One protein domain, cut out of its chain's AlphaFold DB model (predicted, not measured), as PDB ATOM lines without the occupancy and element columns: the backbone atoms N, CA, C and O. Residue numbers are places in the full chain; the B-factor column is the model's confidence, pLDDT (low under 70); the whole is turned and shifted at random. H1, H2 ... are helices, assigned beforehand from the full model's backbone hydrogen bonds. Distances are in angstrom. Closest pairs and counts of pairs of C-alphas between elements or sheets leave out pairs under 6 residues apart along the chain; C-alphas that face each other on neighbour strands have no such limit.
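AT A GLANCE: This is residues 289 to 331 of the 553 residues of an uncharacterized protein of Tetraodon nigroviridis (UniProt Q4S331). Two long helices, H1 and then H2, meet at a corner near their ends and make an open V, almost an L, with no further part filling the space between the arms. The corner is at Asn 311, and from there the two arms reach out freely to the first and last printed residues. The printed part has 43 residues with two named helices in the order H1, H2 and no named strand; the class is all helix. It is extended, with a radius of gyration of the C-alphas of 15.7 A, and flat, spanning 47 by 24 by 6 A.

IN THESE COORDINATES: H1 takes residues 290 to 310 and measures 30.1 A from first to last C-alpha; C-alpha 290 is at (-0.066, -0.250, 3.912) and C-alpha 310 at (10.547, 18.252, 25.138). H2 takes residues 312 to 331 and measures 29.0 A, ending with C-alpha 331 at (40.531, 18.439, 7.716).

HOW THE PARTS SIT: The link from H1 to H2 is tight, with the one residue Asn 311 between them. The lines of H1 and H2 are about perpendicular, at 85 degrees. The two helices are close but not clearly touching, with 1 pair of C-alphas within 8 A, those of Arg 308 and Phe 315, 7.2 A apart. Their centres are 24.9 A apart. In H1 and H2 every O i to N i+4 pair is within hydrogen-bond range.

THE WHOLE: The C-alphas of Lys 289 and Thr 331, the first and last printed residues, are the two farthest apart, at 46.8 A. Residues 289 to 306, 308 to 314 and 316 to 331 stand free. The printed part has no cut. The mean pLDDT of the printed part is 90.2, and no printed residue is under 70.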
ATOM      1  N   LYS A 289       0.162  -4.361   6.476       89.94
ATOM      2  CA  LYS A 289      -0.686  -3.712   5.461       89.94
ATOM      3  C   LYS A 289      -0.293  -2.240   5.339       89.94
ATOM      4  O   LYS A 289       0.078  -1.612   6.325       89.94
ATOM      5  N   ASN A 290      -0.457  -1.646   4.156       91.75
ATOM      6  CA  ASN A 290      -0.066  -0.250   3.912       91.75
ATOM      7  C   ASN A 290      -0.737   0.743   4.900       91.75
ATOM      8  O   ASN A 290      -0.069   1.601   5.478       91.75
ATOM      9  N   LYS A 291      -2.028   0.541   5.214       91.56
ATOM     10  CA  LYS A 291      -2.758   1.328   6.233       91.56
ATOM     11  C   LYS A 291      -2.149   1.192   7.645       91.56
ATOM     12  O   LYS A 291      -2.069   2.175   8.376       91.56
ATOM     13  N   GLU A 292      -1.680  -0.002   8.012       88.88
ATOM     14  CA  GLU A 292      -1.033  -0.282   9.306       88.88
ATOM     15  C   GLU A 292       0.358   0.370   9.369       88.88
ATOM     16  O   GLU A 292       0.659   1.082  10.327       88.88
ATOM     17  N   LEU A 293       1.171   0.211   8.316       91.31
ATOM     18  CA  LEU A 293       2.488   0.845   8.186       91.31
ATOM     19  C   LEU A 293       2.389   2.374   8.271       91.31
ATOM     20  O   LEU A 293       3.115   2.993   9.046       91.31
ATOM     21  N   THR A 294       1.457   2.976   7.531       92.75
ATOM     22  CA  THR A 294       1.228   4.429   7.540       92.75
ATOM     23  C   THR A 294       0.827   4.925   8.936       92.75
ATOM     24  O   THR A 294       1.368   5.922   9.413       92.75
ATOM     25  N   SER A 295      -0.043   4.193   9.646       93.88
ATOM     26  CA  SER A 295      -0.409   4.505  11.039       93.88
ATOM     27  C   SER A 295       0.782   4.419  12.004       93.88
ATOM     28  O   SER A 295       0.934   5.275  12.879       93.88
ATOM     29  N   ILE A 296       1.641   3.406  11.852       92.31
ATOM     30  CA  ILE A 296       2.840   3.223  12.686       92.31
ATOM     31  C   ILE A 296       3.853   4.346  12.430       92.31
ATOM     32  O   ILE A 296       4.346   4.942  13.387       92.31
ATOM     33  N   LEU A 297       4.115   4.690  11.164       92.75
ATOM     34  CA  LEU A 297       5.015   5.786  10.794       92.75
ATOM     35  C   LEU A 297       4.511   7.137  11.323       92.75
ATOM     36  O   LEU A 297       5.281   7.872  11.940       92.75
ATOM     37  N   ALA A 298       3.218   7.441  11.172       93.94
ATOM     38  CA  ALA A 298       2.624   8.666  11.712       93.94
ATOM     39  C   ALA A 298       2.786   8.768  13.243       93.94
ATOM     40  O   ALA A 298       3.141   9.825  13.771       93.94
ATOM     41  N   ARG A 299       2.594   7.655  13.964       92.81
ATOM     42  CA  ARG A 299       2.772   7.587  15.423       92.81
ATOM     43  C   ARG A 299       4.235   7.759  15.834       92.81
ATOM     44  O   ARG A 299       4.519   8.543  16.734       92.81
ATOM     45  N   MET A 300       5.155   7.097  15.131       93.56
ATOM     46  CA  MET A 300       6.602   7.228  15.327       93.56
ATOM     47  C   MET A 300       7.072   8.677  15.125       93.56
ATOM     48  O   MET A 300       7.826   9.193  15.951       93.56
ATOM     49  N   HIS A 301       6.605   9.352  14.071       91.38
ATOM     50  CA  HIS A 301       6.928  10.760  13.824       91.38
ATOM     51  C   HIS A 301       6.322  11.693  14.883       91.38
ATOM     52  O   HIS A 301       7.007  12.603  15.343       91.38
ATOM     53  N   SER A 302       5.087  11.438  15.332       94.12
ATOM     54  CA  SER A 302       4.457  12.192  16.426       94.12
ATOM     55  C   SER A 302       5.229  12.052  17.746       94.12
ATOM     56  O   SER A 302       5.547  13.054  18.395       94.12
ATOM     57  N   GLU A 303       5.637  10.831  18.113       91.19
ATOM     58  CA  GLU A 303       6.514  10.598  19.267       91.19
ATOM     59  C   GLU A 303       7.844  11.345  19.127       91.19
ATOM     60  O   GLU A 303       8.247  12.052  20.055       91.19
ATOM     61  N   GLN A 304       8.511  11.219  17.974       90.06
ATOM     62  CA  GLN A 304       9.796  11.862  17.703       90.06
ATOM     63  C   GLN A 304       9.694  13.388  17.820       90.06
ATOM     64  O   GLN A 304      10.551  14.010  18.447       90.06
ATOM     65  N   GLU A 305       8.636  13.992  17.284       90.88
ATOM     66  CA  GLU A 305       8.415  15.436  17.360       90.88
ATOM     67  C   GLU A 305       8.060  15.894  18.785       90.88
ATOM     68  O   GLU A 305       8.573  16.911  19.256       90.88
ATOM     69  N   SER A 306       7.274  15.110  19.534       91.06
ATOM     70  CA  SER A 306       7.027  15.379  20.959       91.06
ATOM     71  C   SER A 306       8.318  15.312  21.793       91.06
ATOM     72  O   SER A 306       8.520  16.115  22.706       91.06
ATOM     73  N   PHE A 307       9.227  14.394  21.447       90.19
ATOM     74  CA  PHE A 307      10.522  14.237  22.101       90.19
ATOM     75  C   PHE A 307      11.485  15.380  21.746       90.19
ATOM     76  O   PHE A 307      12.182  15.865  22.639       90.19
ATOM     77  N   ARG A 308      11.477  15.858  20.490       86.81
ATOM     78  CA  ARG A 308      12.212  17.060  20.044       86.81
ATOM     79  C   ARG A 308      11.765  18.309  20.793       86.81
ATOM     80  O   ARG A 308      12.607  19.007  21.348       86.81
ATOM     81  N   LYS A 309      10.452  18.543  20.880       92.06
ATOM     82  CA  LYS A 309       9.875  19.682  21.616       92.06
ATOM     83  C   LYS A 309      10.175  19.634  23.116       92.06
ATOM     84  O   LYS A 309      10.379  20.678  23.722       92.06
ATOM     85  N   ARG A 310      10.222  18.436  23.714       94.12
ATOM     86  CA  ARG A 310      10.547  18.252  25.138       94.12
ATOM     87  C   ARG A 310      12.042  18.390  25.451       94.12
ATOM     88  O   ARG A 310      12.370  18.803  26.556       94.12
ATOM     89  N   ASN A 311      12.932  18.040  24.520       91.44
ATOM     90  CA  ASN A 311      14.380  17.982  24.751       91.44
ATOM     91  C   ASN A 311      15.169  18.743  23.662       91.44
ATOM     92  O   ASN A 311      15.953  18.119  22.940       91.44
ATOM     93  N   PRO A 312      14.990  20.070  23.509       89.56
ATOM     94  CA  PRO A 312      15.654  20.834  22.451       89.56
ATOM     95  C   PRO A 312      17.186  20.751  22.541       89.56
ATOM     96  O   PRO A 312      17.850  20.577  21.516       89.56
ATOM     97  N   ASP A 313      17.752  20.803  23.749       91.44
ATOM     98  CA  ASP A 313      19.204  20.828  23.978       91.44
ATOM     99  C   ASP A 313      19.906  19.558  23.477       91.44
ATOM    100  O   ASP A 313      20.986  19.632  22.896       91.44
ATOM    101  N   TYR A 314      19.265  18.391  23.620       91.69
ATOM    102  CA  TYR A 314      19.790  17.115  23.122       91.69
ATOM    103  C   TYR A 314      20.045  17.158  21.608       91.69
ATOM    104  O   TYR A 314      21.073  16.672  21.135       91.69
ATOM    105  N   PHE A 315      19.135  17.770  20.844       88.00
ATOM    106  CA  PHE A 315      19.294  17.896  19.396       88.00
ATOM    107  C   PHE A 315      20.362  18.929  19.031       88.00
ATOM    108  O   PHE A 315      21.171  18.650  18.154       88.00
ATOM    109  N   HIS A 316      20.449  20.058  19.740       89.88
ATOM    110  CA  HIS A 316      21.521  21.038  19.515       89.88
ATOM    111  C   HIS A 316      22.912  20.432  19.760       89.88
ATOM    112  O   HIS A 316      23.791  20.559  18.909       89.88
ATOM    113  N   ILE A 317      23.093  19.701  20.866       92.88
ATOM    114  CA  ILE A 317      24.347  18.997  21.182       92.88
ATOM    115  C   ILE A 317      24.653  17.931  20.119       92.88
ATOM    116  O   ILE A 317      25.796  17.801  19.681       92.88
ATOM    117  N   ARG A 318      23.641  17.182  19.658       91.06
ATOM    118  CA  ARG A 318      23.803  16.178  18.596       91.06
ATOM    119  C   ARG A 318      24.287  16.800  17.283       91.06
ATOM    120  O   ARG A 318      25.232  16.276  16.696       91.06
ATOM    121  N   GLU A 319      23.675  17.893  16.832       90.88
ATOM    122  CA  GLU A 319      24.089  18.565  15.594       90.88
ATOM    123  C   GLU A 319      25.473  19.223  15.738       90.88
ATOM    124  O   GLU A 319      26.279  19.155  14.810       90.88
ATOM    125  N   GLU A 320      25.821  19.759  16.918       94.06
ATOM    126  CA  GLU A 320      27.183  20.233  17.206       94.06
ATOM    127  C   GLU A 320      28.212  19.094  17.088       94.06
ATOM    128  O   GLU A 320      29.256  19.255  16.449       94.06
ATOM    129  N   MET A 321      27.915  17.916  17.650       91.31
ATOM    130  CA  MET A 321      28.775  16.734  17.531       91.31
ATOM    131  C   MET A 321      28.919  16.260  16.078       91.31
ATOM    132  O   MET A 321      30.027  15.906  15.674       91.31
ATOM    133  N   ILE A 322      27.846  16.288  15.283       91.31
ATOM    134  CA  ILE A 322      27.890  15.941  13.853       91.31
ATOM    135  C   ILE A 322      28.777  16.930  13.092       91.31
ATOM    136  O   ILE A 322      29.728  16.502  12.437       91.31
ATOM    137  N   GLY A 323      28.558  18.238  13.254       92.81
ATOM    138  CA  GLY A 323      29.374  19.269  12.607       92.81
ATOM    139  C   GLY A 323      30.843  19.272  13.062       92.81
ATOM    140  O   GLY A 323      31.728  19.655  12.295       92.81
ATOM    141  N   ASN A 324      31.133  18.820  14.288       93.06
ATOM    142  CA  ASN A 324      32.501  18.580  14.757       93.06
ATOM    143  C   ASN A 324      33.152  17.396  14.019       93.06
ATOM    144  O   ASN A 324      34.268  17.541  13.520       93.06
ATOM    145  N   VAL A 325      32.455  16.259  13.896       90.38
ATOM    146  CA  VAL A 325      32.946  15.076  13.160       90.38
ATOM    147  C   VAL A 325      33.129  15.377  11.671       90.38
ATOM    148  O   VAL A 325      34.128  14.965  11.084       90.38
ATOM    149  N   GLU A 326      32.218  16.131  11.060       89.75
ATOM    150  CA  GLU A 326      32.301  16.521   9.650       89.75
ATOM    151  C   GLU A 326      33.497  17.451   9.377       89.75
ATOM    152  O   GLU A 326      34.277  17.199   8.456       89.75
ATOM    153  N   ARG A 327      33.744  18.447  10.243       88.62
ATOM    154  CA  ARG A 327      34.978  19.257  10.193       88.62
ATOM    155  C   ARG A 327      36.245  18.420  10.392       88.62
ATOM    156  O   ARG A 327      37.263  18.691   9.749       88.62
ATOM    157  N   GLU A 328      36.212  17.400  11.247       86.69
ATOM    158  CA  GLU A 328      37.363  16.510  11.435       86.69
ATOM    159  C   GLU A 328      37.610  15.610  10.208       86.69
ATOM    160  O   GLU A 328      38.757  15.387   9.820       86.69
ATOM    161  N   LEU A 329      36.555  15.145   9.532       80.44
ATOM    162  CA  LEU A 329      36.682  14.430   8.258       80.44
ATOM    163  C   LEU A 329      37.255  15.343   7.166       80.44
ATOM    164  O   LEU A 329      38.210  14.958   6.489       80.44
ATOM    165  N   GLN A 330      36.747  16.571   7.042       74.31
ATOM    166  CA  GLN A 330      37.190  17.506   6.009       74.31
ATOM    167  C   GLN A 330      38.658  17.934   6.186       74.31
ATOM    168  O   GLN A 330      39.406  18.007   5.210       74.31
ATOM    169  N   THR A 331      39.113  18.141   7.425       70.44
ATOM    170  CA  THR A 331      40.531  18.439   7.716       70.44
ATOM    171  C   THR A 331      41.451  17.242   7.444       70.44
ATOM    172  O   THR A 331      42.559  17.430   6.937       70.44
TER     173      THR A 331